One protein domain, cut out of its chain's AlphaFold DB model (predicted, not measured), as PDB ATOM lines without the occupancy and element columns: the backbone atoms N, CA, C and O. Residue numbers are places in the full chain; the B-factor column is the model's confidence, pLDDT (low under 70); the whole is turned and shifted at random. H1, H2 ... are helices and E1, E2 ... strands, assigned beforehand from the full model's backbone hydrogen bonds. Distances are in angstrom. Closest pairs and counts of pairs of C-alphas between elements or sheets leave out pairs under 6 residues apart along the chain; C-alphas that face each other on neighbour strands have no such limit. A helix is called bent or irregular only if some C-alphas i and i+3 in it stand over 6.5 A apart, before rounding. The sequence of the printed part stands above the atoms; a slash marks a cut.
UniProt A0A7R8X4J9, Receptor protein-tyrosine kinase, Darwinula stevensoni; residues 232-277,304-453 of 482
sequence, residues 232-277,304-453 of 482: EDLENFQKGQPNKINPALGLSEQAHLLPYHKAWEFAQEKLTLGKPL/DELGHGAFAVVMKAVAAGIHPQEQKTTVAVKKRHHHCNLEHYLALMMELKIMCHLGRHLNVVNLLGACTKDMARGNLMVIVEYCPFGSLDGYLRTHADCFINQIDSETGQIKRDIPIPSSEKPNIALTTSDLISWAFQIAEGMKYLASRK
ATOM      1  N   GLU A 232      36.745 -44.831 -22.365       70.19
ATOM      2  CA  GLU A 232      35.987 -45.613 -21.391       70.19
ATOM      3  C   GLU A 232      36.450 -45.342 -19.954       70.19
ATOM      4  O   GLU A 232      35.617 -45.084 -19.090       70.19
ATOM      5  N   ASP A 233      37.759 -45.283 -19.698       72.75
ATOM      6  CA  ASP A 233      38.300 -44.922 -18.381       72.75
ATOM      7  C   ASP A 233      37.896 -43.507 -17.958       72.75
ATOM      8  O   ASP A 233      37.596 -43.268 -16.789       72.75
ATOM      9  N   LEU A 234      37.833 -42.565 -18.904       73.94
ATOM     10  CA  LEU A 234      37.380 -41.199 -18.638       73.94
ATOM     11  C   LEU A 234      35.873 -41.136 -18.341       73.94
ATOM     12  O   LEU A 234      35.436 -40.389 -17.462       73.94
ATOM     13  N   GLU A 235      35.067 -41.925 -19.051       77.19
ATOM     14  CA  GLU A 235      33.639 -42.053 -18.757       77.19
ATOM     15  C   GLU A 235      33.400 -42.723 -17.399       77.19
ATOM     16  O   GLU A 235      32.584 -42.233 -16.616       77.19
ATOM     17  N   ASN A 236      34.156 -43.778 -17.082       80.56
ATOM     18  CA  ASN A 236      34.153 -44.442 -15.778       80.56
ATOM     19  C   ASN A 236      34.632 -43.502 -14.662       80.56
ATOM     20  O   ASN A 236      34.098 -43.529 -13.552       80.56
ATOM     21  N   PHE A 237      35.598 -42.626 -14.945       84.31
ATOM     22  CA  PHE A 237      36.046 -41.592 -14.018       84.31
ATOM     23  C   PHE A 237      34.907 -40.630 -13.656       84.31
ATOM     24  O   PHE A 237      34.674 -40.396 -12.472       84.31
ATOM     25  N   GLN A 238      34.172 -40.124 -14.653       85.19
ATOM     26  CA  GLN A 238      33.073 -39.173 -14.445       85.19
ATOM     27  C   GLN A 238      31.840 -39.821 -13.811       85.19
ATOM     28  O   GLN A 238      31.339 -39.326 -12.803       85.19
ATOM     29  N   LYS A 239      31.346 -40.919 -14.390       86.56
ATOM     30  CA  LYS A 239      30.094 -41.565 -13.962       86.56
ATOM     31  C   LYS A 239      30.256 -42.330 -12.650       86.56
ATOM     32  O   LYS A 239      29.300 -42.420 -11.882       86.56
ATOM     33  N   GLY A 240      31.446 -42.875 -12.391       87.12
ATOM     34  CA  GLY A 240      31.654 -43.821 -11.302       87.12
ATOM     35  C   GLY A 240      30.744 -45.049 -11.424       87.12
ATOM     36  O   GLY A 240      30.125 -45.310 -12.455       87.12
ATOM     37  N   GLN A 241      30.665 -45.820 -10.346       87.81
ATOM     38  CA  GLN A 241      29.778 -46.972 -10.189       87.81
ATOM     39  C   GLN A 241      29.160 -46.951  -8.778       87.81
ATOM     40  O   GLN A 241      29.393 -47.873  -7.993       87.81
ATOM     41  N   PRO A 242      28.367 -45.915  -8.432       85.00
ATOM     42  CA  PRO A 242      27.851 -45.727  -7.073       85.00
ATOM     43  C   PRO A 242      27.001 -46.909  -6.586       85.00
ATOM     44  O   PRO A 242      27.048 -47.261  -5.413       85.00
ATOM     45  N   ASN A 243      26.310 -47.596  -7.500       87.62
ATOM     46  CA  ASN A 243      25.489 -48.772  -7.195       87.62
ATOM     47  C   ASN A 243      26.304 -49.992  -6.718       87.62
ATOM     48  O   ASN A 243      25.724 -50.931  -6.185       87.62
ATOM     49  N   LYS A 244      27.628 -50.007  -6.930       86.44
ATOM     50  CA  LYS A 244      28.526 -51.084  -6.477       86.44
ATOM     51  C   LYS A 244      29.247 -50.760  -5.167       86.44
ATOM     52  O   LYS A 244      30.047 -51.569  -4.697       86.44
ATOM     53  N   ILE A 245      29.010 -49.581  -4.589       85.81
ATOM     54  CA  ILE A 245      29.624 -49.194  -3.318       85.81
ATOM     55  C   ILE A 245      29.045 -50.078  -2.217       85.81
ATOM     56  O   ILE A 245      27.829 -50.208  -2.087       85.81
ATOM     57  N   ASN A 246      29.925 -50.684  -1.421       86.06
ATOM     58  CA  ASN A 246      29.531 -51.530  -0.310       86.06
ATOM     59  C   ASN A 246      29.463 -50.666   0.960       86.06
ATOM     60  O   ASN A 246      30.506 -50.226   1.446       86.06
ATOM     61  N   PRO A 247      28.280 -50.448   1.563       83.62
ATOM     62  CA  PRO A 247      28.153 -49.587   2.738       83.62
ATOM     63  C   PRO A 247      28.918 -50.068   3.981       83.62
ATOM     64  O   PRO A 247      29.064 -49.277   4.920       83.62
ATOM     65  N   ALA A 248      29.348 -51.337   4.005       81.75
ATOM     66  CA  ALA A 248      30.102 -51.957   5.095       81.75
ATOM     67  C   ALA A 248      31.625 -51.726   5.011       81.75
ATOM     68  O   ALA A 248      32.321 -51.938   6.005       81.75
ATOM     69  N   LEU A 249      32.145 -51.299   3.856       80.38
ATOM     70  CA  LEU A 249      33.566 -50.995   3.668       80.38
ATOM     71  C   LEU A 249      33.843 -49.497   3.851       80.38
ATOM     72  O   LEU A 249      32.936 -48.660   3.812       80.38
ATOM     73  N   GLY A 250      35.113 -49.159   4.086       77.75
ATOM     74  CA  GLY A 250      35.553 -47.766   4.128       77.75
ATOM     75  C   GLY A 250      35.458 -47.120   2.745       77.75
ATOM     76  O   GLY A 250      35.786 -47.742   1.737       77.75
ATOM     77  N   LEU A 251      35.055 -45.849   2.689       78.88
ATOM     78  CA  LEU A 251      34.903 -45.104   1.434       78.88
ATOM     79  C   LEU A 251      36.227 -45.015   0.651       78.88
ATOM     80  O   LEU A 251      36.233 -45.094  -0.577       78.88
ATOM     81  N   SER A 252      37.350 -44.910   1.366       74.44
ATOM     82  CA  SER A 252      38.702 -44.885   0.799       74.44
ATOM     83  C   SER A 252      39.067 -46.173   0.050       74.44
ATOM     84  O   SER A 252      39.698 -46.102  -1.001       74.44
ATOM     85  N   GLU A 253      38.623 -47.339   0.531       79.69
ATOM     86  CA  GLU A 253      38.895 -48.650  -0.088       79.69
ATOM     87  C   GLU A 253      38.176 -48.806  -1.443       79.69
ATOM     88  O   GLU A 253      38.583 -49.585  -2.304       79.69
ATOM     89  N   GLN A 254      37.110 -48.031  -1.654       84.94
ATOM     90  CA  GLN A 254      36.247 -48.110  -2.830       84.94
ATOM     91  C   GLN A 254      36.255 -46.824  -3.669       84.94
ATOM     92  O   GLN A 254      35.372 -46.617  -4.502       84.94
ATOM     93  N   ALA A 255      37.274 -45.975  -3.503       84.31
ATOM     94  CA  ALA A 255      37.372 -44.668  -4.154       84.31
ATOM     95  C   ALA A 255      37.275 -44.713  -5.691       84.31
ATOM     96  O   ALA A 255      36.767 -43.784  -6.317       84.31
ATOM     97  N   HIS A 256      37.713 -45.806  -6.319       83.31
ATOM     98  CA  HIS A 256      37.612 -46.006  -7.766       83.31
ATOM     99  C   HIS A 256      36.157 -46.007  -8.277       83.31
ATOM    100  O   HIS A 256      35.912 -45.560  -9.402       83.31
ATOM    101  N   LEU A 257      35.194 -46.428  -7.443       88.12
ATOM    102  CA  LEU A 257      33.759 -46.466  -7.755       88.12
ATOM    103  C   LEU A 257      33.075 -45.101  -7.620       88.12
ATOM    104  O   LEU A 257      31.934 -44.947  -8.052       88.12
ATOM    105  N   LEU A 258      33.733 -44.106  -7.031       89.69
ATOM    106  CA  LEU A 258      33.136 -42.791  -6.822       89.69
ATOM    107  C   LEU A 258      33.033 -42.000  -8.140       89.69
ATOM    108  O   LEU A 258      33.938 -42.094  -8.973       89.69
ATOM    109  N   PRO A 259      31.955 -41.231  -8.369       91.00
ATOM    110  CA  PRO A 259      31.852 -40.340  -9.525       91.00
ATOM    111  C   PRO A 259      32.772 -39.116  -9.402       91.00
ATOM    112  O   PRO A 259      33.146 -38.703  -8.310       91.00
ATOM    113  N   TYR A 260      33.110 -38.476 -10.518       91.38
ATOM    114  CA  TYR A 260      33.702 -37.135 -10.499       91.38
ATOM    115  C   TYR A 260      32.670 -36.104 -10.947       91.38
ATOM    116  O   TYR A 260      32.125 -36.177 -12.051       91.38
ATOM    117  N   HIS A 261      32.424 -35.107 -10.098       87.38
ATOM    118  CA  HIS A 261      31.497 -34.025 -10.400       87.38
ATOM    119  C   HIS A 261      32.224 -32.859 -11.073       87.38
ATOM    120  O   HIS A 261      33.067 -32.208 -10.462       87.38
ATOM    121  N   LYS A 262      31.813 -32.520 -12.303       88.19
ATOM    122  CA  LYS A 262      32.364 -31.392 -13.079       88.19
ATOM    123  C   LYS A 262      32.208 -30.019 -12.413       88.19
ATOM    124  O   LYS A 262      32.822 -29.068 -12.874       88.19
ATOM    125  N   ALA A 263      31.417 -29.902 -11.346       91.06
ATOM    126  CA  ALA A 263      31.326 -28.681 -10.545       91.06
ATOM    127  C   ALA A 263      32.672 -28.288  -9.908       91.06
ATOM    128  O   ALA A 263      32.895 -27.114  -9.640       91.06
ATOM    129  N   TRP A 264      33.570 -29.257  -9.711       94.00
ATOM    130  CA  TRP A 264      34.932 -29.020  -9.234       94.00
ATOM    131  C   TRP A 264      35.901 -28.604 -10.346       94.00
ATOM    132  O   TRP A 264      37.050 -28.295 -10.053       94.00
ATOM    133  N   GLU A 265      35.472 -28.587 -11.611       95.19
ATOM    134  CA  GLU A 265      36.361 -28.279 -12.725       95.19
ATOM    135  C   GLU A 265      36.781 -26.806 -12.717       95.19
ATOM    136  O   GLU A 265      35.953 -25.898 -12.787       95.19
ATOM    137  N   PHE A 266      38.089 -26.574 -12.708       95.50
ATOM    138  CA  PHE A 266      38.689 -25.253 -12.756       95.50
ATOM    139  C   PHE A 266      39.395 -25.017 -14.094       95.50
ATOM    140  O   PHE A 266      39.985 -25.912 -14.703       95.50
ATOM    141  N   ALA A 267      39.331 -23.778 -14.572       94.12
ATOM    142  CA  ALA A 267      39.987 -23.355 -15.799       94.12
ATOM    143  C   ALA A 267      41.506 -23.249 -15.574       94.12
ATOM    144  O   ALA A 267      41.964 -22.352 -14.867       94.12
ATOM    145  N   GLN A 268      42.290 -24.149 -16.174       91.00
ATOM    146  CA  GLN A 268      43.748 -24.189 -16.015       91.00
ATOM    147  C   GLN A 268      44.427 -22.862 -16.393       91.00
ATOM    148  O   GLN A 268      45.406 -22.474 -15.767       91.00
ATOM    149  N   GLU A 269      43.899 -22.135 -17.371       90.44
ATOM    150  CA  GLU A 269      44.370 -20.811 -17.786       90.44
ATOM    151  C   GLU A 269      44.245 -19.738 -16.688       90.44
ATOM    152  O   GLU A 269      44.952 -18.732 -16.720       90.44
ATOM    153  N   LYS A 270      43.383 -19.959 -15.688       92.75
ATOM    154  CA  LYS A 270      43.234 -19.101 -14.504       92.75
ATOM    155  C   LYS A 270      44.131 -19.534 -13.341       92.75
ATOM    156  O   LYS A 270      44.082 -18.914 -12.278       92.75
ATOM    157  N   LEU A 271      44.928 -20.588 -13.523       93.12
ATOM    158  CA  LEU A 271      45.848 -21.125 -12.527       93.12
ATOM    159  C   LEU A 271      47.288 -20.755 -12.890       93.12
ATOM    160  O   LEU A 271      47.859 -21.258 -13.855       93.12
ATOM    161  N   THR A 272      47.905 -19.895 -12.084       91.75
ATOM    162  CA  THR A 272      49.317 -19.535 -12.234       91.75
ATOM    163  C   THR A 272      50.143 -20.327 -11.233       91.75
ATOM    164  O   THR A 272      50.142 -20.023 -10.041       91.75
ATOM    165  N   LEU A 273      50.831 -21.360 -11.719       86.94
ATOM    166  CA  LEU A 273      51.826 -22.089 -10.936       86.94
ATOM    167  C   LEU A 273      53.052 -21.200 -10.708       86.94
ATOM    168  O   LEU A 273      53.435 -20.431 -11.593       86.94
ATOM    169  N   GLY A 274      53.677 -21.331  -9.545       72.50
ATOM    170  CA  GLY A 274      54.923 -20.647  -9.244       72.50
ATOM    171  C   GLY A 274      56.072 -20.928 -10.230       72.50
ATOM    172  O   GLY A 274      56.050 -21.915 -10.974       72.50
ATOM    173  N   LYS A 275      57.062 -20.028 -10.295       52.91
ATOM    174  CA  LYS A 275      58.135 -20.059 -11.304       52.91
ATOM    175  C   LYS A 275      59.094 -21.232 -11.028       52.91
ATOM    176  O   LYS A 275      59.764 -21.231  -9.998       52.91
ATOM    177  N   PRO A 276      59.271 -22.191 -11.958       44.19
ATOM    178  CA  PRO A 276      60.345 -23.170 -11.835       44.19
ATOM    179  C   PRO A 276      61.697 -22.467 -12.030       44.19
ATOM    180  O   PRO A 276      61.889 -21.751 -13.016       44.19
ATOM    181  N   LEU A 277      62.645 -22.674 -11.110       37.09
ATOM    182  CA  LEU A 277      64.022 -22.217 -11.297       37.09
ATOM    183  C   LEU A 277      64.627 -22.917 -12.532       37.09
ATOM    184  O   LEU A 277      64.283 -24.053 -12.857       37.09
ATOM    185  N   ASP A 304      58.743 -22.306  -5.312       68.94
ATOM    186  CA  ASP A 304      57.301 -22.519  -5.205       68.94
ATOM    187  C   ASP A 304      56.905 -24.001  -5.005       68.94
ATOM    188  O   ASP A 304      55.720 -24.334  -5.060       68.94
ATOM    189  N   GLU A 305      57.853 -24.917  -4.781       78.75
ATOM    190  CA  GLU A 305      57.536 -26.296  -4.385       78.75
ATOM    191  C   GLU A 305      57.313 -26.352  -2.872       78.75
ATOM    192  O   GLU A 305      58.193 -26.004  -2.090       78.75
ATOM    193  N   LEU A 306      56.115 -26.765  -2.459       75.56
ATOM    194  CA  LEU A 306      55.745 -26.884  -1.046       75.56
ATOM    195  C   LEU A 306      56.150 -28.243  -0.468       75.56
ATOM    196  O   LEU A 306      56.347 -28.366   0.736       75.56
ATOM    197  N   GLY A 307      56.277 -29.251  -1.331       74.12
ATOM    198  CA  GLY A 307      56.772 -30.574  -0.984       74.12
ATOM    199  C   GLY A 307      56.719 -31.528  -2.174       74.12
ATOM    200  O   GLY A 307      55.918 -31.355  -3.100       74.12
ATOM    201  N   HIS A 308      57.545 -32.568  -2.126       70.06
ATOM    202  CA  HIS A 308      57.488 -33.702  -3.040       70.06
ATOM    203  C   HIS A 308      57.344 -34.996  -2.241       70.06
ATOM    204  O   HIS A 308      58.042 -35.229  -1.259       70.06
ATOM    205  N   GLY A 309      56.420 -35.848  -2.675       62.34
ATOM    206  CA  GLY A 309      56.349 -37.240  -2.242       62.34
ATOM    207  C   GLY A 309      56.807 -38.167  -3.362       62.34
ATOM    208  O   GLY A 309      57.077 -37.728  -4.480       62.34
ATOM    209  N   ALA A 310      56.797 -39.474  -3.104       54.97
ATOM    210  CA  ALA A 310      57.156 -40.483  -4.106       54.97
ATOM    211  C   ALA A 310      56.298 -40.416  -5.396       54.97
ATOM    212  O   ALA A 310      56.700 -40.913  -6.449       54.97
ATOM    213  N   PHE A 311      55.109 -39.800  -5.332       62.34
ATOM    214  CA  PHE A 311      54.056 -39.949  -6.345       62.34
ATOM    215  C   PHE A 311      53.556 -38.624  -6.942       62.34
ATOM    216  O   PHE A 311      53.125 -38.586  -8.101       62.34
ATOM    217  N   ALA A 312      53.639 -37.527  -6.186       72.75
ATOM    218  CA  ALA A 312      53.131 -36.218  -6.574       72.75
ATOM    219  C   ALA A 312      54.014 -35.092  -6.031       72.75
ATOM    220  O   ALA A 312      54.643 -35.225  -4.982       72.75
ATOM    221  N   VAL A 313      54.012 -33.971  -6.747       82.88
ATOM    222  CA  VAL A 313      54.600 -32.709  -6.300       82.88
ATOM    223  C   VAL A 313      53.477 -31.750  -5.925       82.88
ATOM    224  O   VAL A 313      52.476 -31.635  -6.646       82.88
ATOM    225  N   VAL A 314      53.642 -31.076  -4.792       87.62
ATOM    226  CA  VAL A 314      52.746 -30.026  -4.318       87.62
ATOM    227  C   VAL A 314      53.422 -28.692  -4.574       87.62
ATOM    228  O   VAL A 314      54.531 -28.442  -4.109       87.62
ATOM    229  N   MET A 315      52.757 -27.826  -5.329       89.38
ATOM    230  CA  MET A 315      53.283 -26.506  -5.656       89.38
ATOM    231  C   MET A 315      52.357 -25.407  -5.163       89.38
ATOM    232  O   MET A 315      51.135 -25.555  -5.178       89.38
ATOM    233  N   LYS A 316      52.944 -24.278  -4.782       88.75
ATOM    234  CA  LYS A 316      52.223 -23.037  -4.543       88.75
ATOM    235  C   LYS A 316      51.741 -22.468  -5.874       88.75
ATOM    236  O   LYS A 316      52.457 -22.481  -6.880       88.75
ATOM    237  N   ALA A 317      50.514 -21.971  -5.884       92.44
ATOM    238  CA  ALA A 317      49.924 -21.350  -7.055       92.44
ATOM    239  C   ALA A 317      48.972 -20.219  -6.667       92.44
ATOM    240  O   ALA A 317      48.563 -20.081  -5.514       92.44
ATOM    241  N   VAL A 318      48.597 -19.426  -7.663       93.62
ATOM    242  CA  VAL A 318      47.553 -18.409  -7.554       93.62
ATOM    243  C   VAL A 318      46.428 -18.774  -8.513       93.62
ATOM    244  O   VAL A 318      46.661 -18.923  -9.715       93.62
ATOM    245  N   ALA A 319      45.215 -18.914  -7.990       94.69
ATOM    246  CA  ALA A 319      44.019 -19.227  -8.760       94.69
ATOM    247  C   ALA A 319      43.095 -18.005  -8.817       94.69
ATOM    248  O   ALA A 319      42.680 -17.475  -7.785       94.69
ATOM    249  N   ALA A 320      42.784 -17.539 -10.028       94.56
ATOM    250  CA  ALA A 320      41.913 -16.386 -10.233       94.56
ATOM    251  C   ALA A 320      40.431 -16.795 -10.255       94.56
ATOM    252  O   ALA A 320      40.026 -17.626 -11.072       94.56
ATOM    253  N   GLY A 321      39.622 -16.193  -9.380       92.44
ATOM    254  CA  GLY A 321      38.180 -16.442  -9.288       92.44
ATOM    255  C   GLY A 321      37.799 -17.863  -8.857       92.44
ATOM    256  O   GLY A 321      36.731 -18.337  -9.235       92.44
ATOM    257  N   ILE A 322      38.671 -18.559  -8.115       92.62
ATOM    258  CA  ILE A 322      38.348 -19.871  -7.524       92.62
ATOM    259  C   ILE A 322      37.396 -19.739  -6.331       92.62
ATOM    260  O   ILE A 322      36.599 -20.635  -6.066       92.62
ATOM    261  N   HIS A 323      37.451 -18.601  -5.636       88.19
ATOM    262  CA  HIS A 323      36.524 -18.247  -4.575       88.19
ATOM    263  C   HIS A 323      35.652 -17.069  -5.036       88.19
ATOM    264  O   HIS A 323      36.197 -16.093  -5.551       88.19
ATOM    265  N   PRO A 324      34.317 -17.096  -4.850       80.75
ATOM    266  CA  PRO A 324      33.435 -16.032  -5.345       80.75
ATOM    267  C   PRO A 324      33.748 -14.639  -4.782       80.75
ATOM    268  O   PRO A 324      33.448 -13.633  -5.416       80.75
ATOM    269  N   GLN A 325      34.327 -14.587  -3.581       86.00
ATOM    270  CA  GLN A 325      34.616 -13.346  -2.857       86.00
ATOM    271  C   GLN A 325      36.035 -12.816  -3.113       86.00
ATOM    272  O   GLN A 325      36.342 -11.694  -2.724       86.00
ATOM    273  N   GLU A 326      36.901 -13.591  -3.773       87.38
ATOM    274  CA  GLU A 326      38.305 -13.233  -3.981       87.38
ATOM    275  C   GLU A 326      38.665 -13.250  -5.466       87.38
ATOM    276  O   GLU A 326      38.466 -14.233  -6.179       87.38
ATOM    277  N   GLN A 327      39.274 -12.164  -5.944       87.25
ATOM    278  CA  GLN A 327      39.752 -12.096  -7.328       87.25
ATOM    279  C   GLN A 327      40.907 -13.072  -7.584       87.25
ATOM    280  O   GLN A 327      41.012 -13.650  -8.667       87.25
ATOM    281  N   LYS A 328      41.781 -13.257  -6.592       91.00
ATOM    282  CA  LYS A 328      42.929 -14.165  -6.637       91.00
ATOM    283  C   LYS A 328      43.122 -14.795  -5.268       91.00
ATOM    284  O   LYS A 328      43.270 -14.070  -4.291       91.00
ATOM    285  N   THR A 329      43.214 -16.115  -5.242       93.00
ATOM    286  CA  THR A 329      43.434 -16.893  -4.021       93.00
ATOM    287  C   THR A 329      44.748 -17.649  -4.146       93.00
ATOM    288  O   THR A 329      45.048 -18.221  -5.200       93.00
ATOM    289  N   THR A 330      45.550 -17.654  -3.081       91.50
ATOM    290  CA  THR A 330      46.737 -18.518  -3.012       91.50
ATOM    291  C   THR A 330      46.288 -19.938  -2.691       91.50
ATOM    292  O   THR A 330      45.544 -20.151  -1.738       91.50
ATOM    293  N   VAL A 331      46.734 -20.908  -3.482       93.25
ATOM    294  CA  VAL A 331      46.305 -22.310  -3.398       93.25
ATOM    295  C   VAL A 331      47.504 -23.250  -3.450       93.25
ATOM    296  O   VAL A 331      48.581 -22.882  -3.930       93.25
ATOM    297  N   ALA A 332      47.312 -24.474  -2.968       91.50
ATOM    298  CA  ALA A 332      48.248 -25.566  -3.184       91.50
ATOM    299  C   ALA A 332      47.737 -26.450  -4.328       91.50
ATOM    300  O   ALA A 332      46.554 -26.776  -4.406       91.50
ATOM    301  N   VAL A 333      48.631 -26.821  -5.241       92.75
ATOM    302  CA  VAL A 333      48.308 -27.641  -6.409       92.75
ATOM    303  C   VAL A 333      49.104 -28.925  -6.344       92.75
ATOM    304  O   VAL A 333      50.330 -28.909  -6.470       92.75
ATOM    305  N   LYS A 334      48.394 -30.040  -6.198       90.19
ATOM    306  CA  LYS A 334      48.967 -31.376  -6.277       90.19
ATOM    307  C   LYS A 334      48.888 -31.874  -7.712       90.19
ATOM    308  O   LYS A 334      47.820 -31.891  -8.327       90.19
ATOM    309  N   LYS A 335      50.030 -32.269  -8.263       87.06
ATOM    310  CA  LYS A 335      50.137 -32.809  -9.623       87.06
ATOM    311  C   LYS A 335      51.138 -33.952  -9.663       87.06
ATOM    312  O   LYS A 335      52.033 -34.039  -8.823       87.06
ATOM    313  N   ARG A 336      51.023 -34.819 -10.666       80.19
ATOM    314  CA  ARG A 336      52.003 -35.894 -10.857       80.19
ATOM    315  C   ARG A 336      53.396 -35.345 -11.181       80.19
ATOM    316  O   ARG A 336      53.539 -34.303 -11.825       80.19
ATOM    317  N   HIS A 337      54.419 -36.102 -10.806       72.94
ATOM    318  CA  HIS A 337      55.779 -35.872 -11.286       72.94
ATOM    319  C   HIS A 337      55.918 -36.238 -12.782       72.94
ATOM    320  O   HIS A 337      55.161 -37.063 -13.305       72.94
ATOM    321  N   HIS A 338      56.909 -35.676 -13.486       65.38
ATOM    322  CA  HIS A 338      57.147 -35.972 -14.911       65.38
ATOM    323  C   HIS A 338      57.526 -37.442 -15.182       65.38
ATOM    324  O   HIS A 338      57.325 -37.920 -16.295       65.38
ATOM    325  N   HIS A 339      58.022 -38.157 -14.167       60.28
ATOM    326  CA  HIS A 339      58.474 -39.559 -14.240       60.28
ATOM    327  C   HIS A 339      57.541 -40.546 -13.509       60.28
ATOM    328  O   HIS A 339      57.946 -41.631 -13.112       60.28
ATOM    329  N   CYS A 340      56.294 -40.145 -13.286       64.19
ATOM    330  CA  CYS A 340      55.294 -40.890 -12.526       64.19
ATOM    331  C   CYS A 340      54.713 -42.074 -13.342       64.19
ATOM    332  O   CYS A 340      54.396 -41.896 -14.521       64.19
ATOM    333  N   ASN A 341      54.579 -43.261 -12.730       68.62
ATOM    334  CA  ASN A 341      53.967 -44.452 -13.341       68.62
ATOM    335  C   ASN A 341      52.417 -44.351 -13.352       68.62
ATOM    336  O   ASN A 341      51.832 -43.432 -12.776       68.62
ATOM    337  N   LEU A 342      51.737 -45.291 -14.022       73.06
ATOM    338  CA  LEU A 342      50.266 -45.323 -14.089       73.06
ATOM    339  C   LEU A 342      49.624 -45.464 -12.697       73.06
ATOM    340  O   LEU A 342      48.628 -44.802 -12.420       73.06
ATOM    341  N   GLU A 343      50.194 -46.284 -11.817       73.69
ATOM    342  CA  GLU A 343      49.666 -46.528 -10.470       73.69
ATOM    343  C   GLU A 343      49.576 -45.238  -9.644       73.69
ATOM    344  O   GLU A 343      48.532 -44.915  -9.080       73.69
ATOM    345  N   HIS A 344      50.639 -44.439  -9.648       74.88
ATOM    346  CA  HIS A 344      50.701 -43.158  -8.951       74.88
ATOM    347  C   HIS A 344      49.728 -42.122  -9.543       74.88
ATOM    348  O   HIS A 344      49.192 -41.275  -8.826       74.88
ATOM    349  N   TYR A 345      49.458 -42.187 -10.847       78.62
ATOM    350  CA  TYR A 345      48.436 -41.350 -11.469       78.62
ATOM    351  C   TYR A 345      47.019 -41.762 -11.054       78.62
ATOM    352  O   TYR A 345      46.195 -40.903 -10.736       78.62
ATOM    353  N   LEU A 346      46.746 -43.070 -10.996       79.31
ATOM    354  CA  LEU A 346      45.484 -43.600 -10.479       79.31
ATOM    355  C   LEU A 346      45.300 -43.249  -8.997       79.31
ATOM    356  O   LEU A 346      44.190 -42.912  -8.594       79.31
ATOM    357  N   ALA A 347      46.375 -43.246  -8.206       80.19
ATOM    358  CA  ALA A 347      46.364 -42.781  -6.822       80.19
ATOM    359  C   ALA A 347      45.904 -41.319  -6.702       80.19
ATOM    360  O   ALA A 347      44.962 -41.042  -5.960       80.19
ATOM    361  N   LEU A 348      46.491 -40.404  -7.482       84.62
ATOM    362  CA  LEU A 348      46.084 -38.992  -7.506       84.62
ATOM    363  C   LEU A 348      44.625 -38.818  -7.963       84.62
ATOM    364  O   LEU A 348      43.895 -37.964  -7.464       84.62
ATOM    365  N   MET A 349      44.181 -39.650  -8.905       85.81
ATOM    366  CA  MET A 349      42.799 -39.667  -9.379       85.81
ATOM    367  C   MET A 349      41.817 -40.141  -8.295       85.81
ATOM    368  O   MET A 349      40.738 -39.565  -8.147       85.81
ATOM    369  N   MET A 350      42.177 -41.175  -7.530       84.56
ATOM    370  CA  MET A 350      41.388 -41.654  -6.389       84.56
ATOM    371  C   MET A 350      41.340 -40.621  -5.265       84.56
ATOM    372  O   MET A 350      40.273 -40.406  -4.698       84.56
ATOM    373  N   GLU A 351      42.454 -39.947  -4.987       85.69
ATOM    374  CA  GLU A 351      42.526 -38.855  -4.013       85.69
ATOM    375  C   GLU A 351      41.553 -37.729  -4.377       85.69
ATOM    376  O   GLU A 351      40.700 -37.373  -3.568       85.69
ATOM    377  N   LEU A 352      41.563 -37.265  -5.633       90.00
ATOM    378  CA  LEU A 352      40.581 -36.289  -6.112       90.00
ATOM    379  C   LEU A 352      39.137 -36.763  -5.877       90.00
ATOM    380  O   LEU A 352      38.310 -36.016  -5.353       90.00
ATOM    381  N   LYS A 353      38.820 -38.009  -6.249       88.75
ATOM    382  CA  LYS A 353      37.473 -38.566  -6.061       88.75
ATOM    383  C   LYS A 353      37.068 -38.606  -4.590       88.75
ATOM    384  O   LYS A 353      35.933 -38.261  -4.275       88.75
ATOM    385  N   ILE A 354      37.974 -38.992  -3.698       87.69
ATOM    386  CA  ILE A 354      37.743 -38.977  -2.252       87.69
ATOM    387  C   ILE A 354      37.429 -37.555  -1.788       87.69
ATOM    388  O   ILE A 354      36.392 -37.334  -1.159       87.69
ATOM    389  N   MET A 355      38.272 -36.583  -2.143       89.31
ATOM    390  CA  MET A 355      38.111 -35.195  -1.709       89.31
ATOM    391  C   MET A 355      36.788 -34.580  -2.190       89.31
ATOM    392  O   MET A 355      36.142 -33.853  -1.436       89.31
ATOM    393  N   CYS A 356      36.322 -34.932  -3.396       89.75
ATOM    394  CA  CYS A 356      35.009 -34.519  -3.908       89.75
ATOM    395  C   CYS A 356      33.837 -34.959  -3.012       89.75
ATOM    396  O   CYS A 356      32.833 -34.251  -2.937       89.75
ATOM    397  N   HIS A 357      33.943 -36.121  -2.358       85.56
ATOM    398  CA  HIS A 357      32.887 -36.692  -1.507       85.56
ATOM    399  C   HIS A 357      33.053 -36.344  -0.035       85.56
ATOM    400  O   HIS A 357      32.105 -36.464   0.743       85.56
ATOM    401  N   LEU A 358      34.255 -35.923   0.350       86.38
ATOM    402  CA  LEU A 358      34.578 -35.647   1.735       86.38
ATOM    403  C   LEU A 358      33.802 -34.446   2.268       86.38
ATOM    404  O   LEU A 358      33.436 -34.435   3.440       86.38
ATOM    405  N   GLY A 359      33.502 -33.465   1.413       86.50
ATOM    406  CA  GLY A 359      32.899 -32.197   1.812       86.50
ATOM    407  C   GLY A 359      33.897 -31.285   2.527       86.50
ATOM    408  O   GLY A 359      35.090 -31.572   2.581       86.50
ATOM    409  N   ARG A 360      33.403 -30.165   3.064       89.69
ATOM    410  CA  ARG A 360      34.244 -29.150   3.707       89.69
ATOM    411  C   ARG A 360      34.235 -29.300   5.223       89.69
ATOM    412  O   ARG A 360      33.170 -29.447   5.816       89.69
ATOM    413  N   HIS A 361      35.405 -29.185   5.837       91.38
ATOM    414  CA  HIS A 361      35.559 -29.096   7.285       91.38
ATOM    415  C   HIS A 361      36.659 -28.093   7.634       91.38
ATOM    416  O   HIS A 361      37.604 -27.896   6.869       91.38
ATOM    417  N   LEU A 362      36.545 -27.434   8.788       89.00
ATOM    418  CA  LEU A 362      37.552 -26.464   9.216       89.00
ATOM    419  C   LEU A 362      38.906 -27.158   9.397       89.00
ATOM    420  O   LEU A 362      39.904 -26.736   8.823       89.00
ATOM    421  N   ASN A 363      38.910 -28.282  10.114       86.94
ATOM    422  CA  ASN A 363      40.125 -29.002  10.491       86.94
ATOM    423  C   ASN A 363      40.585 -30.063   9.471       86.94
ATOM    424  O   ASN A 363      41.253 -31.024   9.835       86.94
ATOM    425  N   VAL A 364      40.185 -29.919   8.208       86.62
ATOM    426  CA  VAL A 364      40.645 -30.747   7.086       86.62
ATOM    427  C   VAL A 364      41.022 -29.811   5.939       86.62
ATOM    428  O   VAL A 364      40.409 -28.752   5.771       86.62
ATOM    429  N   VAL A 365      42.051 -30.164   5.169       88.50
ATOM    430  CA  VAL A 365      42.418 -29.424   3.956       88.50
ATOM    431  C   VAL A 365      41.318 -29.614   2.915       88.50
ATOM    432  O   VAL A 365      41.046 -30.737   2.486       88.50
ATOM    433  N   ASN A 366      40.656 -28.528   2.513       90.31
ATOM    434  CA  ASN A 366      39.514 -28.631   1.611       90.31
ATOM    435  C   ASN A 366      39.936 -28.585   0.140       90.31
ATOM    436  O   ASN A 366      40.827 -27.828  -0.258       90.31
ATOM    437  N   LEU A 367      39.211 -29.347  -0.679       93.88
ATOM    438  CA  LEU A 367      39.235 -29.213  -2.130       93.88
ATOM    439  C   LEU A 367      38.632 -27.865  -2.536       93.88
ATOM    440  O   LEU A 367      37.564 -27.477  -2.054       93.88
ATOM    441  N   LEU A 368      39.310 -27.174  -3.446       94.56
ATOM    442  CA  LEU A 368      38.835 -25.937  -4.065       94.56
ATOM    443  C   LEU A 368      38.477 -26.146  -5.537       94.56
ATOM    444  O   LEU A 368      37.582 -25.485  -6.052       94.56
ATOM    445  N   GLY A 369      39.149 -27.082  -6.208       95.75
ATOM    446  CA  GLY A 369      38.850 -27.452  -7.584       95.75
ATOM    447  C   GLY A 369      39.841 -28.462  -8.146       95.75
ATOM    448  O   GLY A 369      40.746 -28.933  -7.459       95.75
ATOM    449  N   ALA A 370      39.686 -28.789  -9.420       95.81
ATOM    450  CA  ALA A 370      40.582 -29.663 -10.154       95.81
ATOM    451  C   ALA A 370      40.622 -29.288 -11.635       95.81
ATOM    452  O   ALA A 370      39.627 -28.844 -12.199       95.81
ATOM    453  N   CYS A 371      41.765 -29.497 -12.279       93.94
ATOM    454  CA  CYS A 371      41.887 -29.398 -13.732       93.94
ATOM    455  C   CYS A 371      41.979 -30.815 -14.297       93.94
ATOM    456  O   CYS A 371      42.987 -31.499 -14.087       93.94
ATOM    457  N   THR A 372      40.933 -31.250 -15.003       90.75
ATOM    458  CA  THR A 372      40.794 -32.620 -15.518       90.75
ATOM    459  C   THR A 372      40.652 -32.708 -17.040       90.75
ATOM    460  O   THR A 372      40.735 -33.801 -17.602       90.75
ATOM    461  N   LYS A 373      40.500 -31.573 -17.742       85.75
ATOM    462  CA  LYS A 373      40.329 -31.526 -19.212       85.75
ATOM    463  C   LYS A 373      41.375 -32.338 -19.991       85.75
ATOM    464  O   LYS A 373      41.015 -33.052 -20.921       85.75
ATOM    465  N   ASP A 374      42.641 -32.269 -19.580       79.94
ATOM    466  CA  ASP A 374      43.765 -32.930 -20.256       79.94
ATOM    467  C   ASP A 374      44.238 -34.211 -19.541       79.94
ATOM    468  O   ASP A 374      45.380 -34.654 -19.712       79.94
ATOM    469  N   MET A 375      43.359 -34.867 -18.774       79.75
ATOM    470  CA  MET A 375      43.677 -36.132 -18.095       79.75
ATOM    471  C   MET A 375      44.083 -37.257 -19.056       79.75
ATOM    472  O   MET A 375      44.918 -38.085 -18.703       79.75
ATOM    473  N   ALA A 376      43.568 -37.274 -20.291       71.69
ATOM    474  CA  ALA A 376      43.992 -38.238 -21.315       71.69
ATOM    475  C   ALA A 376      45.475 -38.081 -21.719       71.69
ATOM    476  O   ALA A 376      46.084 -39.006 -22.246       71.69
ATOM    477  N   ARG A 377      46.068 -36.908 -21.453       71.75
ATOM    478  CA  ARG A 377      47.504 -36.616 -21.620       71.75
ATOM    479  C   ARG A 377      48.272 -36.734 -20.293       71.75
ATOM    480  O   ARG A 377      49.413 -36.288 -20.170       71.75
ATOM    481  N   GLY A 378      47.626 -37.289 -19.266       74.06
ATOM    482  CA  GLY A 378      48.134 -37.396 -17.903       74.06
ATOM    483  C   GLY A 378      48.197 -36.063 -17.151       74.06
ATOM    484  O   GLY A 378      48.872 -35.980 -16.129       74.06
ATOM    485  N   ASN A 379      47.558 -34.996 -17.629       80.56
ATOM    486  CA  ASN A 379      47.587 -33.702 -16.948       80.56
ATOM    487  C   ASN A 379      46.399 -33.604 -15.988       80.56
ATOM    488  O   ASN A 379      45.335 -33.109 -16.347       80.56
ATOM    489  N   LEU A 380      46.604 -34.107 -14.770       87.56
ATOM    490  CA  LEU A 380      45.686 -33.972 -13.642       87.56
ATOM    491  C   LEU A 380      46.287 -33.010 -12.614       87.56
ATOM    492  O   LEU A 380      47.431 -33.195 -12.187       87.56
ATOM    493  N   MET A 381      45.511 -32.006 -12.210       92.12
ATOM    494  CA  MET A 381      45.855 -31.106 -11.109       92.12
ATOM    495  C   MET A 381      44.716 -31.061 -10.098       92.12
ATOM    496  O   MET A 381      43.578 -30.786 -10.469       92.12
ATOM    497  N   VAL A 382      45.037 -31.305  -8.831       93.38
ATOM    498  CA  VAL A 382      44.115 -31.184  -7.695       93.38
ATOM    499  C   VAL A 382      44.453 -29.889  -6.967       93.38
ATOM    500  O   VAL A 382      45.610 -29.674  -6.605       93.38
ATOM    501  N   ILE A 383      43.474 -29.003  -6.804       95.19
ATOM    502  CA  ILE A 383      43.649 -27.671  -6.221       95.19
ATOM    503  C   ILE A 383      43.001 -27.658  -4.841       95.19
ATOM    504  O   ILE A 383      41.788 -27.837  -4.711       95.19
ATOM    505  N   VAL A 384      43.805 -27.414  -3.815       93.62
ATOM    506  CA  VAL A 384      43.389 -27.433  -2.412       93.62
ATOM    507  C   VAL A 384      43.769 -26.129  -1.715       93.62
ATOM    508  O   VAL A 384      44.527 -25.311  -2.248       93.62
ATOM    509  N   GLU A 385      43.220 -25.921  -0.523       90.31
ATOM    510  CA  GLU A 385      43.584 -24.787   0.330       90.31
ATOM    511  C   GLU A 385      45.098 -24.743   0.592       90.31
ATOM    512  O   GLU A 385      45.740 -25.764   0.835       90.31
ATOM    513  N   TYR A 386      45.677 -23.543   0.537       88.31
ATOM    514  CA  TYR A 386      47.075 -23.333   0.893       88.31
ATOM    515  C   TYR A 386      47.226 -23.120   2.400       88.31
ATOM    516  O   TYR A 386      46.609 -22.218   2.965       88.31
ATOM    517  N   CYS A 387      48.101 -23.901   3.031       84.44
ATOM    518  CA  CYS A 387      48.458 -23.741   4.436       84.44
ATOM    519  C   CYS A 387      49.775 -22.952   4.558       84.44
ATOM    520  O   CYS A 387      50.840 -23.493   4.244       84.44
ATOM    521  N   PRO A 388      49.746 -21.686   5.015       80.75
ATOM    522  CA  PRO A 388      50.900 -20.784   4.942       80.75
ATOM    523  C   PRO A 388      52.080 -21.196   5.830       80.75
ATOM    524  O   PRO A 388      53.214 -20.834   5.531       80.75
ATOM    525  N   PHE A 389      51.827 -21.976   6.884       80.31
ATOM    526  CA  PHE A 389      52.849 -22.430   7.833       80.31
ATOM    527  C   PHE A 389      53.326 -23.871   7.586       80.31
ATOM    528  O   PHE A 389      54.074 -24.411   8.398       80.31
ATOM    529  N   GLY A 390      52.917 -24.496   6.477       79.81
ATOM    530  CA  GLY A 390      53.394 -25.823   6.083       79.81
ATOM    531  C   GLY A 390      52.863 -26.972   6.948       79.81
ATOM    532  O   GLY A 390      51.693 -26.989   7.342       79.81
ATOM    533  N   SER A 391      53.708 -27.981   7.181       79.62
ATOM    534  CA  SER A 391      53.371 -29.153   7.995       79.62
ATOM    535  C   SER A 391      53.525 -28.861   9.489       79.62
ATOM    536  O   SER A 391      54.405 -28.104   9.903       79.62
ATOM    537  N   LEU A 392      52.688 -29.492  10.317       81.75
ATOM    538  CA  LEU A 392      52.771 -29.355  11.771       81.75
ATOM    539  C   LEU A 392      54.104 -29.870  12.329       81.75
ATOM    540  O   LEU A 392      54.676 -29.213  13.188       81.75
ATOM    541  N   ASP A 393      54.637 -30.988  11.823       81.06
ATOM    542  CA  ASP A 393      55.955 -31.502  12.242       81.06
ATOM    543  C   ASP A 393      57.074 -30.486  11.961       81.06
ATOM    544  O   ASP A 393      57.845 -30.156  12.862       81.06
ATOM    545  N   GLY A 394      57.108 -29.922  10.747       80.75
ATOM    546  CA  GLY A 394      58.081 -28.891  10.386       80.75
ATOM    547  C   GLY A 394      57.942 -27.651  11.266       80.75
ATOM    548  O   GLY A 394      58.930 -27.167  11.813       80.75
ATOM    549  N   TYR A 395      56.707 -27.189  11.480       81.69
ATOM    550  CA  TYR A 395      56.429 -26.046  12.344       81.69
ATOM    551  C   TYR A 395      56.900 -26.285  13.784       81.69
ATOM    552  O   TYR A 395      57.594 -25.441  14.345       81.69
ATOM    553  N   LEU A 396      56.569 -27.437  14.374       84.81
ATOM    554  CA  LEU A 396      56.958 -27.789  15.741       84.81
ATOM    555  C   LEU A 396      58.477 -27.849  15.902       84.81
ATOM    556  O   LEU A 396      58.998 -27.327  16.882       84.81
ATOM    557  N   ARG A 397      59.197 -28.428  14.933       84.75
ATOM    558  CA  ARG A 397      60.668 -28.478  14.957       84.75
ATOM    559  C   ARG A 397      61.289 -27.088  14.897       84.75
ATOM    560  O   ARG A 397      62.193 -26.805  15.670       84.75
ATOM    561  N   THR A 398      60.798 -26.215  14.016       83.06
ATOM    562  CA  THR A 398      61.324 -24.845  13.875       83.06
ATOM    563  C   THR A 398      61.073 -23.981  15.112       83.06
ATOM    564  O   THR A 398      61.843 -23.064  15.374       83.06
ATOM    565  N   HIS A 399      60.020 -24.269  15.880       82.69
ATOM    566  CA  HIS A 399      59.633 -23.481  17.055       82.69
ATOM    567  C   HIS A 399      59.947 -24.181  18.388       82.69
ATOM    568  O   HIS A 399      59.575 -23.664  19.441       82.69
ATOM    569  N   ALA A 400      60.642 -25.325  18.362       85.31
ATOM    570  CA  ALA A 400      60.959 -26.115  19.552       85.31
ATOM    571  C   ALA A 400      61.768 -25.311  20.586       85.31
ATOM    572  O   ALA A 400      61.457 -25.354  21.774       85.31
ATOM    573  N   ASP A 401      62.731 -24.508  20.126       84.44
ATOM    574  CA  ASP A 401      63.584 -23.671  20.987       84.44
ATOM    575  C   ASP A 401      62.839 -22.467  21.594       84.44
ATOM    576  O   ASP A 401      63.328 -21.822  22.518       84.44
ATOM    577  N   CYS A 402      61.649 -22.152  21.078       83.88
ATOM    578  CA  CYS A 402      60.792 -21.056  21.536       83.88
ATOM    579  C   CYS A 402      59.545 -21.568  22.277       83.88
ATOM    580  O   CYS A 402      58.545 -20.850  22.368       83.88
ATOM    581  N   PHE A 403      59.578 -22.812  22.771       88.25
ATOM    582  CA  PHE A 403      58.463 -23.403  23.500       88.25
ATOM    583  C   PHE A 403      58.340 -22.845  24.924       88.25
ATOM    584  O   PHE A 403      59.291 -22.859  25.704       88.25
ATOM    585  N   ILE A 404      57.133 -22.412  25.288       88.06
ATOM    586  CA  ILE A 404      56.784 -21.938  26.627       88.06
ATOM    587  C   ILE A 404      55.852 -22.956  27.280       88.06
ATOM    588  O   ILE A 404      54.676 -23.082  26.917       88.06
ATOM    589  N   ASN A 405      56.371 -23.650  28.294       88.25
ATOM    590  CA  ASN A 405      55.554 -24.525  29.119       88.25
ATOM    591  C   ASN A 405      54.651 -23.690  30.039       88.25
ATOM    592  O   ASN A 405      55.130 -23.019  30.950       88.25
ATOM    593  N   GLN A 406      53.341 -23.758  29.804       89.12
ATOM    594  CA  GLN A 406      52.326 -23.082  30.614       89.12
ATOM    595  C   GLN A 406      51.801 -23.926  31.780       89.12
ATOM    596  O   GLN A 406      50.882 -23.497  32.472       89.12
ATOM    597  N   ILE A 407      52.336 -25.131  31.988       88.38
ATOM    598  CA  ILE A 407      51.914 -26.011  33.078       88.38
ATOM    599  C   ILE A 407      52.621 -25.581  34.358       88.38
ATOM    600  O   ILE A 407      53.847 -25.614  34.449       88.38
ATOM    601  N   ASP A 408      51.826 -25.199  35.347       86.88
ATOM    602  CA  ASP A 408      52.293 -24.916  36.693       86.88
ATOM    603  C   ASP A 408      52.758 -26.216  37.373       86.88
ATOM    604  O   ASP A 408      52.031 -27.211  37.409       86.88
ATOM    605  N   SER A 409      53.989 -26.225  37.889       84.62
ATOM    606  CA  SER A 409      54.624 -27.427  38.442       84.62
ATOM    607  C   SER A 409      54.016 -27.904  39.762       84.62
ATOM    608  O   SER A 409      54.196 -29.067  40.114       84.62
ATOM    609  N   GLU A 410      53.323 -27.033  40.496       87.81
ATOM    610  CA  GLU A 410      52.746 -27.355  41.806       87.81
ATOM    611  C   GLU A 410      51.283 -27.787  41.686       87.81
ATOM    612  O   GLU A 410      50.843 -28.726  42.344       87.81
ATOM    613  N   THR A 411      50.524 -27.117  40.820       87.88
ATOM    614  CA  THR A 411      49.077 -27.329  40.662       87.88
ATOM    615  C   THR A 411      48.716 -28.204  39.464       87.88
ATOM    616  O   THR A 411      47.589 -28.695  39.383       87.88
ATOM    617  N   GLY A 412      49.634 -28.378  38.508       84.56
ATOM    618  CA  GLY A 412      49.383 -29.066  37.240       84.56
ATOM    619  C   GLY A 412      48.422 -28.323  36.303       84.56
ATOM    620  O   GLY A 412      48.001 -28.884  35.291       84.56
ATOM    621  N   GLN A 413      48.040 -27.081  36.624       87.81
ATOM    622  CA  GLN A 413      47.090 -26.296  35.833       87.81
ATOM    623  C   GLN A 413      47.787 -25.453  34.759       87.81
ATOM    624  O   GLN A 413      48.961 -25.105  34.871       87.81
ATOM    625  N   ILE A 414      47.043 -25.101  33.705       86.31
ATOM    626  CA  ILE A 414      47.542 -24.247  32.619       86.31
ATOM    627  C   ILE A 414      47.419 -22.781  33.035       86.31
ATOM    628  O   ILE A 414      46.316 -22.232  33.097       86.31
ATOM    629  N   LYS A 415      48.558 -22.126  33.246       86.31
ATOM    630  CA  LYS A 415      48.654 -20.696  33.524       86.31
ATOM    631  C   LYS A 415      48.811 -19.931  32.211       86.31
ATOM    632  O   LYS A 415      49.871 -19.943  31.594       86.31
ATOM    633  N   ARG A 416      47.739 -19.273  31.761       77.81
ATOM    634  CA  ARG A 416      47.740 -18.511  30.495       77.81
ATOM    635  C   ARG A 416      48.402 -17.138  30.615       77.81
ATOM    636  O   ARG A 416      48.875 -16.613  29.617       77.81
ATOM    637  N   ASP A 417      48.523 -16.620  31.834       73.31
ATOM    638  CA  ASP A 417      49.042 -15.275  32.119       73.31
ATOM    639  C   ASP A 417      50.574 -15.226  32.254       73.31
ATOM    640  O   ASP A 417      51.118 -14.368  32.951       73.31
ATOM    641  N   ILE A 418      51.299 -16.175  31.651       70.69
ATOM    642  CA  ILE A 418      52.765 -16.153  31.678       70.69
ATOM    643  C   ILE A 418      53.237 -15.002  30.784       70.69
ATOM    644  O   ILE A 418      52.872 -14.980  29.605       70.69
ATOM    645  N   PRO A 419      54.053 -14.062  31.300       65.12
ATOM    646  CA  PRO A 419      54.638 -13.015  30.479       65.12
ATOM    647  C   PRO A 419      55.449 -13.662  29.359       65.12
ATOM    648  O   PRO A 419      56.461 -14.315  29.618       65.12
ATOM    649  N   ILE A 420      54.993 -13.508  28.116       64.56
ATOM    650  CA  ILE A 420      55.773 -13.915  26.950       64.56
ATOM    651  C   ILE A 420      57.031 -13.039  26.989       64.56
ATOM    652  O   ILE A 420      56.889 -11.811  26.989       64.56
ATOM    653  N   PRO A 421      58.247 -13.614  27.088       59.34
ATOM    654  CA  PRO A 421      59.459 -12.816  27.081       59.34
ATOM    655  C   PRO A 421      59.436 -11.952  25.824       59.34
ATOM    656  O   PRO A 421      59.160 -12.453  24.734       59.34
ATOM    657  N   SER A 422      59.667 -10.651  25.997       52.66
ATOM    658  CA  SER A 422      59.695  -9.645  24.939       52.66
ATOM    659  C   SER A 422      60.888  -9.890  24.010       52.66
ATOM    660  O   SER A 422      61.857  -9.138  24.008       52.66
ATOM    661  N   SER A 423      60.856 -10.994  23.267       53.03
ATOM    662  CA  SER A 423      61.690 -11.198  22.098       53.03
ATOM    663  C   SER A 423      61.134 -10.314  20.984       53.03
ATOM    664  O   SER A 423      59.934 -10.042  20.927       53.03
ATOM    665  N   GLU A 424      61.997  -9.860  20.079       51.75
ATOM    666  CA  GLU A 424      61.653  -8.936  18.989       51.75
ATOM    667  C   GLU A 424      60.573  -9.466  18.013       51.75
ATOM    668  O   GLU A 424      60.234  -8.791  17.041       51.75
ATOM    669  N   LYS A 425      59.999 -10.662  18.242       48.09
ATOM    670  CA  LYS A 425      58.927 -11.256  17.429       48.09
ATOM    671  C   LYS A 425      57.878 -11.990  18.296       48.09
ATOM    672  O   LYS A 425      57.931 -13.214  18.412       48.09
ATOM    673  N   PRO A 426      56.861 -11.287  18.833       49.84
ATOM    674  CA  PRO A 426      55.811 -11.877  19.679       49.84
ATOM    675  C   PRO A 426      54.946 -12.947  18.980       49.84
ATOM    676  O   PRO A 426      54.328 -13.771  19.645       49.84
ATOM    677  N   ASN A 427      54.943 -13.012  17.644       54.06
ATOM    678  CA  ASN A 427      54.121 -13.955  16.872       54.06
ATOM    679  C   ASN A 427      54.704 -15.382  16.749       54.06
ATOM    680  O   ASN A 427      54.164 -16.179  15.975       54.06
ATOM    681  N   ILE A 428      55.784 -15.713  17.468       62.50
ATOM    682  CA  ILE A 428      56.605 -16.923  17.236       62.50
ATOM    683  C   ILE A 428      56.632 -17.891  18.434       62.50
ATOM    684  O   ILE A 428      56.965 -19.058  18.259       62.50
ATOM    685  N   ALA A 429      56.254 -17.472  19.643       73.00
ATOM    686  CA  ALA A 429      56.293 -18.375  20.797       73.00
ATOM    687  C   ALA A 429      55.234 -19.488  20.680       73.00
ATOM    688  O   ALA A 429      54.057 -19.204  20.461       73.00
ATOM    689  N   LEU A 430      55.666 -20.743  20.827       84.25
ATOM    690  CA  LEU A 430      54.809 -21.929  20.852       84.25
ATOM    691  C   LEU A 430      54.471 -22.256  22.308       84.25
ATOM    692  O   LEU A 430      55.379 -22.391  23.118       84.25
ATOM    693  N   THR A 431      53.201 -22.418  22.662       88.69
ATOM    694  CA  THR A 431      52.799 -22.643  24.063       88.69
ATOM    695  C   THR A 431      52.146 -24.004  24.292       88.69
ATOM    696  O   THR A 431      51.659 -24.644  23.357       88.69
ATOM    697  N   THR A 432      52.068 -24.455  25.552       89.69
ATOM    698  CA  THR A 432      51.284 -25.656  25.902       89.69
ATOM    699  C   THR A 432      49.823 -25.537  25.442       89.69
ATOM    700  O   THR A 432      49.255 -26.517  24.959       89.69
ATOM    701  N   SER A 433      49.205 -24.352  25.546       88.25
ATOM    702  CA  SER A 433      47.821 -24.148  25.099       88.25
ATOM    703  C   SER A 433      47.665 -24.296  23.579       88.25
ATOM    704  O   SER A 433      46.637 -24.813  23.138       88.25
ATOM    705  N   ASP A 434      48.670 -23.913  22.781       87.25
ATOM    706  CA  ASP A 434      48.659 -24.122  21.324       87.25
ATOM    707  C   ASP A 434      48.671 -25.613  20.981       87.25
ATOM    708  O   ASP A 434      47.847 -26.077  20.195       87.25
ATOM    709  N   LEU A 435      49.545 -26.389  21.635       89.56
ATOM    710  CA  LEU A 435      49.634 -27.838  21.432       89.56
ATOM    711  C   LEU A 435      48.312 -28.545  21.752       89.56
ATOM    712  O   LEU A 435      47.866 -29.404  20.990       89.56
ATOM    713  N   ILE A 436      47.664 -28.164  22.857       89.38
ATOM    714  CA  ILE A 436      46.363 -28.719  23.255       89.38
ATOM    715  C   ILE A 436      45.274 -28.320  22.252       89.38
ATOM    716  O   ILE A 436      44.469 -29.165  21.856       89.38
ATOM    717  N   SER A 437      45.265 -27.060  21.805       87.56
ATOM    718  CA  SER A 437      44.333 -26.582  20.777       87.56
ATOM    719  C   SER A 437      44.487 -27.372  19.476       87.56
ATOM    720  O   SER A 437      43.499 -27.852  18.920       87.56
ATOM    721  N   TRP A 438      45.716 -27.590  19.008       88.75
ATOM    722  CA  TRP A 438      45.968 -28.370  17.797       88.75
ATOM    723  C   TRP A 438      45.606 -29.842  17.960       88.75
ATOM    724  O   TRP A 438      45.011 -30.411  17.048       88.75
ATOM    725  N   ALA A 439      45.879 -30.449  19.117       88.62
ATOM    726  CA  ALA A 439      45.447 -31.815  19.405       88.62
ATOM    727  C   ALA A 439      43.917 -31.952  19.330       88.62
ATOM    728  O   ALA A 439      43.408 -32.884  18.702       88.62
ATOM    729  N   PHE A 440      43.178 -30.995  19.901       89.25
ATOM    730  CA  PHE A 440      41.718 -30.950  19.810       89.25
ATOM    731  C   PHE A 440      41.234 -30.782  18.362       89.25
ATOM    732  O   PHE A 440      40.354 -31.511  17.910       89.25
ATOM    733  N   GLN A 441      41.844 -29.870  17.603       87.06
ATOM    734  CA  GLN A 441      41.509 -29.645  16.197       87.06
ATOM    735  C   GLN A 441      41.770 -30.880  15.322       87.06
ATOM    736  O   GLN A 441      40.928 -31.225  14.493       87.06
ATOM    737  N   ILE A 442      42.895 -31.576  15.527       87.75
ATOM    738  CA  ILE A 442      43.191 -32.855  14.863       87.75
ATOM    739  C   ILE A 442      42.105 -33.875  15.208       87.75
ATOM    740  O   ILE A 442      41.595 -34.546  14.313       87.75
ATOM    741  N   ALA A 443      41.724 -33.981  16.483       88.88
ATOM    742  CA  ALA A 443      40.695 -34.918  16.920       88.88
ATOM    743  C   ALA A 443      39.330 -34.629  16.269       88.88
ATOM    744  O   ALA A 443      38.693 -35.559  15.772       88.88
ATOM    745  N   GLU A 444      38.900 -33.365  16.191       89.38
ATOM    746  CA  GLU A 444      37.657 -32.991  15.499       89.38
ATOM    747  C   GLU A 444      37.744 -33.237  13.984       89.38
ATOM    748  O   GLU A 444      36.797 -33.754  13.388       89.38
ATOM    749  N   GLY A 445      38.897 -32.975  13.359       87.50
ATOM    750  CA  GLY A 445      39.151 -33.352  11.967       87.50
ATOM    751  C   GLY A 445      39.031 -34.863  11.746       87.50
ATOM    752  O   GLY A 445      38.307 -35.311  10.858       87.50
ATOM    753  N   MET A 446      39.661 -35.671  12.596       86.44
ATOM    754  CA  MET A 446      39.609 -37.134  12.510       86.44
ATOM    755  C   MET A 446      38.209 -37.692  12.768       86.44
ATOM    756  O   MET A 446      37.774 -38.614  12.078       86.44
ATOM    757  N   LYS A 447      37.472 -37.114  13.716       88.69
ATOM    758  CA  LYS A 447      36.062 -37.427  13.969       88.69
ATOM    759  C   LYS A 447      35.199 -37.117  12.748       88.69
ATOM    760  O   LYS A 447      34.354 -37.934  12.378       88.69
ATOM    761  N   TYR A 448      35.448 -35.992  12.074       88.44
ATOM    762  CA  TYR A 448      34.794 -35.667  10.811       88.44
ATOM    763  C   TYR A 448      35.094 -36.716   9.729       88.44
ATOM    764  O   TYR A 448      34.157 -37.257   9.137       88.44
ATOM    765  N   LEU A 449      36.364 -37.080   9.515       86.38
ATOM    766  CA  LEU A 449      36.745 -38.117   8.544       86.38
ATOM    767  C   LEU A 449      36.079 -39.468   8.856       86.38
ATOM    768  O   LEU A 449      35.515 -40.110   7.965       86.38
ATOM    769  N   ALA A 450      36.071 -39.872  10.128       86.81
ATOM    770  CA  ALA A 450      35.417 -41.097  10.576       86.81
ATOM    771  C   ALA A 450      33.905 -41.083  10.286       86.81
ATOM    772  O   ALA A 450      33.365 -42.077   9.798       86.81
ATOM    773  N   SER A 451      33.229 -39.942  10.486       88.31
ATOM    774  CA  SER A 451      31.803 -39.778  10.148       88.31
ATOM    775  C   SER A 451      31.513 -39.941   8.648       88.31
ATOM    776  O   SER A 451      30.415 -40.335   8.256       88.31
ATOM    777  N   ARG A 452      32.521 -39.706   7.797       84.38
ATOM    778  CA  ARG A 452      32.472 -39.910   6.341       84.38
ATOM    779  C   ARG A 452      32.891 -41.319   5.910       84.38
ATOM    780  O   ARG A 452      33.066 -41.558   4.719       84.38
ATOM    781  N   LYS A 453      33.040 -42.256   6.858       78.69
ATOM    782  CA  LYS A 453      33.522 -43.630   6.627       78.69
ATOM    783  C   LYS A 453      34.904 -43.679   5.967       78.69
ATOM    784  O   LYS A 453      35.229 -44.642   5.272       78.69
TER     785      LYS A 453
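AT A GLANCE: This is residues 232 to 277 and 304 to 453 of the 482 residues of the protein "Receptor protein-tyrosine kinase" of Darwinula stevensoni (UniProt A0A7R8X4J9). The model has two lobes: a strongly twisted sheet of six strands with H3 packed along it and H2 on the far side of H3, and a looser part in which H4, the long unnamed stretch of residues 399 to 431 and the long helix H5 make an open loop that comes back to the end of H3. H1 lies beyond H2 at the rim of the first lobe, and residues 408 to 413 stick out at the far end of the second. The printed part has 196 residues, with five named helices and six named strands in the order H1 H2 E1 E2 E3 E4 H3 E5 E6 H4 H5, a mixed class of helices and strands. The sheet is branched at E3, and its neighbour pairs are antiparallel. The whole is loose, with a radius of gyration of the C-alphas of 20.5 A and spans of 67 by 47 by 35 A.

IN THESE COORDINATES: Find C-alpha 232 at (35.987, -45.613, -21.391), where H1 begins and runs to residue 239. H2 covers residues 251 to 257 and is irregular, with C-alphas 253 and 256 8.2 A apart. Next come E1, residues 271 to 273, and, across the cut, E2, residues 305 to 308. Find C-alpha 312 at (53.131, -36.218, -6.574); from there E3 runs to residue 323, 24.6 A, and bends by 95 degrees at residue 320. E4, residues 326 to 336, is 27.4 A long and bends by 53 degrees at residue 330. H3, residues 342 to 358, is 24.3 A long. E5 is residues 367 to 371, E6 residues 381 to 385 and H4 residues 392 to 398. H5, residues 432 to 451, is 28.8 A long and ends at C-alpha 451, (31.803, -39.778, 10.148).

HOW THE PARTS SIT: Start at the sheet, where E2, E3 and E4 form a meander, each strand the antiparallel neighbour of the one before. E2 and E3 are a hairpin, with N 306 and O 314 2.8 A apart, and E3 and E4 are another, with N 317 and O 331 2.9 A apart. E1 and E2 lie on one side of E3 and E4 on the other; N 272 of E1 and O 318 of E3 are 2.8 A apart. On the other side of E4 from E3 you find E6, with N 334 and O 382 2.8 A apart. E5 and E6 are a hairpin, with N 383 and O 369 2.8 A apart. H3 is on the sheet at a height of 9.4 A, over E4, E6 and, only just, E5, on which 3 of its C-alphas fall. It runs along the strands, at 13 degrees to E4 on the local plane. With its residues 350 to 354 alone H3 touches H2, the closest C-alphas being those of Met 350 and Ala 255, 5.5 A; they run opposite ways at a steep tilt of 69.7 degrees, only just short of about perpendicular. H1 and H2 are close but not clearly touching, at 7.8 A between C-alphas 237 and 256. H3 and H5 are also close but not clearly touching, at 7.6 A between C-alphas 358 and 449, and about perpendicular at 85 degrees. H4 touches no helix, and H4 and H5 are apart. In H1, H3, H4 and H5 every O i to N i+4 pair is within hydrogen-bond range; in H2 1 of 3 is, beside 3 of 4 O i to N i+3 pairs.

THE WHOLE: The C-alphas farthest apart, of Glu 232 and Glu 410, are 67.9 A apart. Residues 278 to 303 are not printed, and C-alphas 277 and 304 stand 9.1 A apart across the cut. The links H1 to H2, H2 to E1 and H4 to H5 are long. Within the last, residues 403 to 404 pair with residues 430 to 431, parallel. Mean pLDDT of the printed part is 82.6; it is under 70 at residues 275 to 277, 304, 309 to 311, 338 to 341 and 419 to 428.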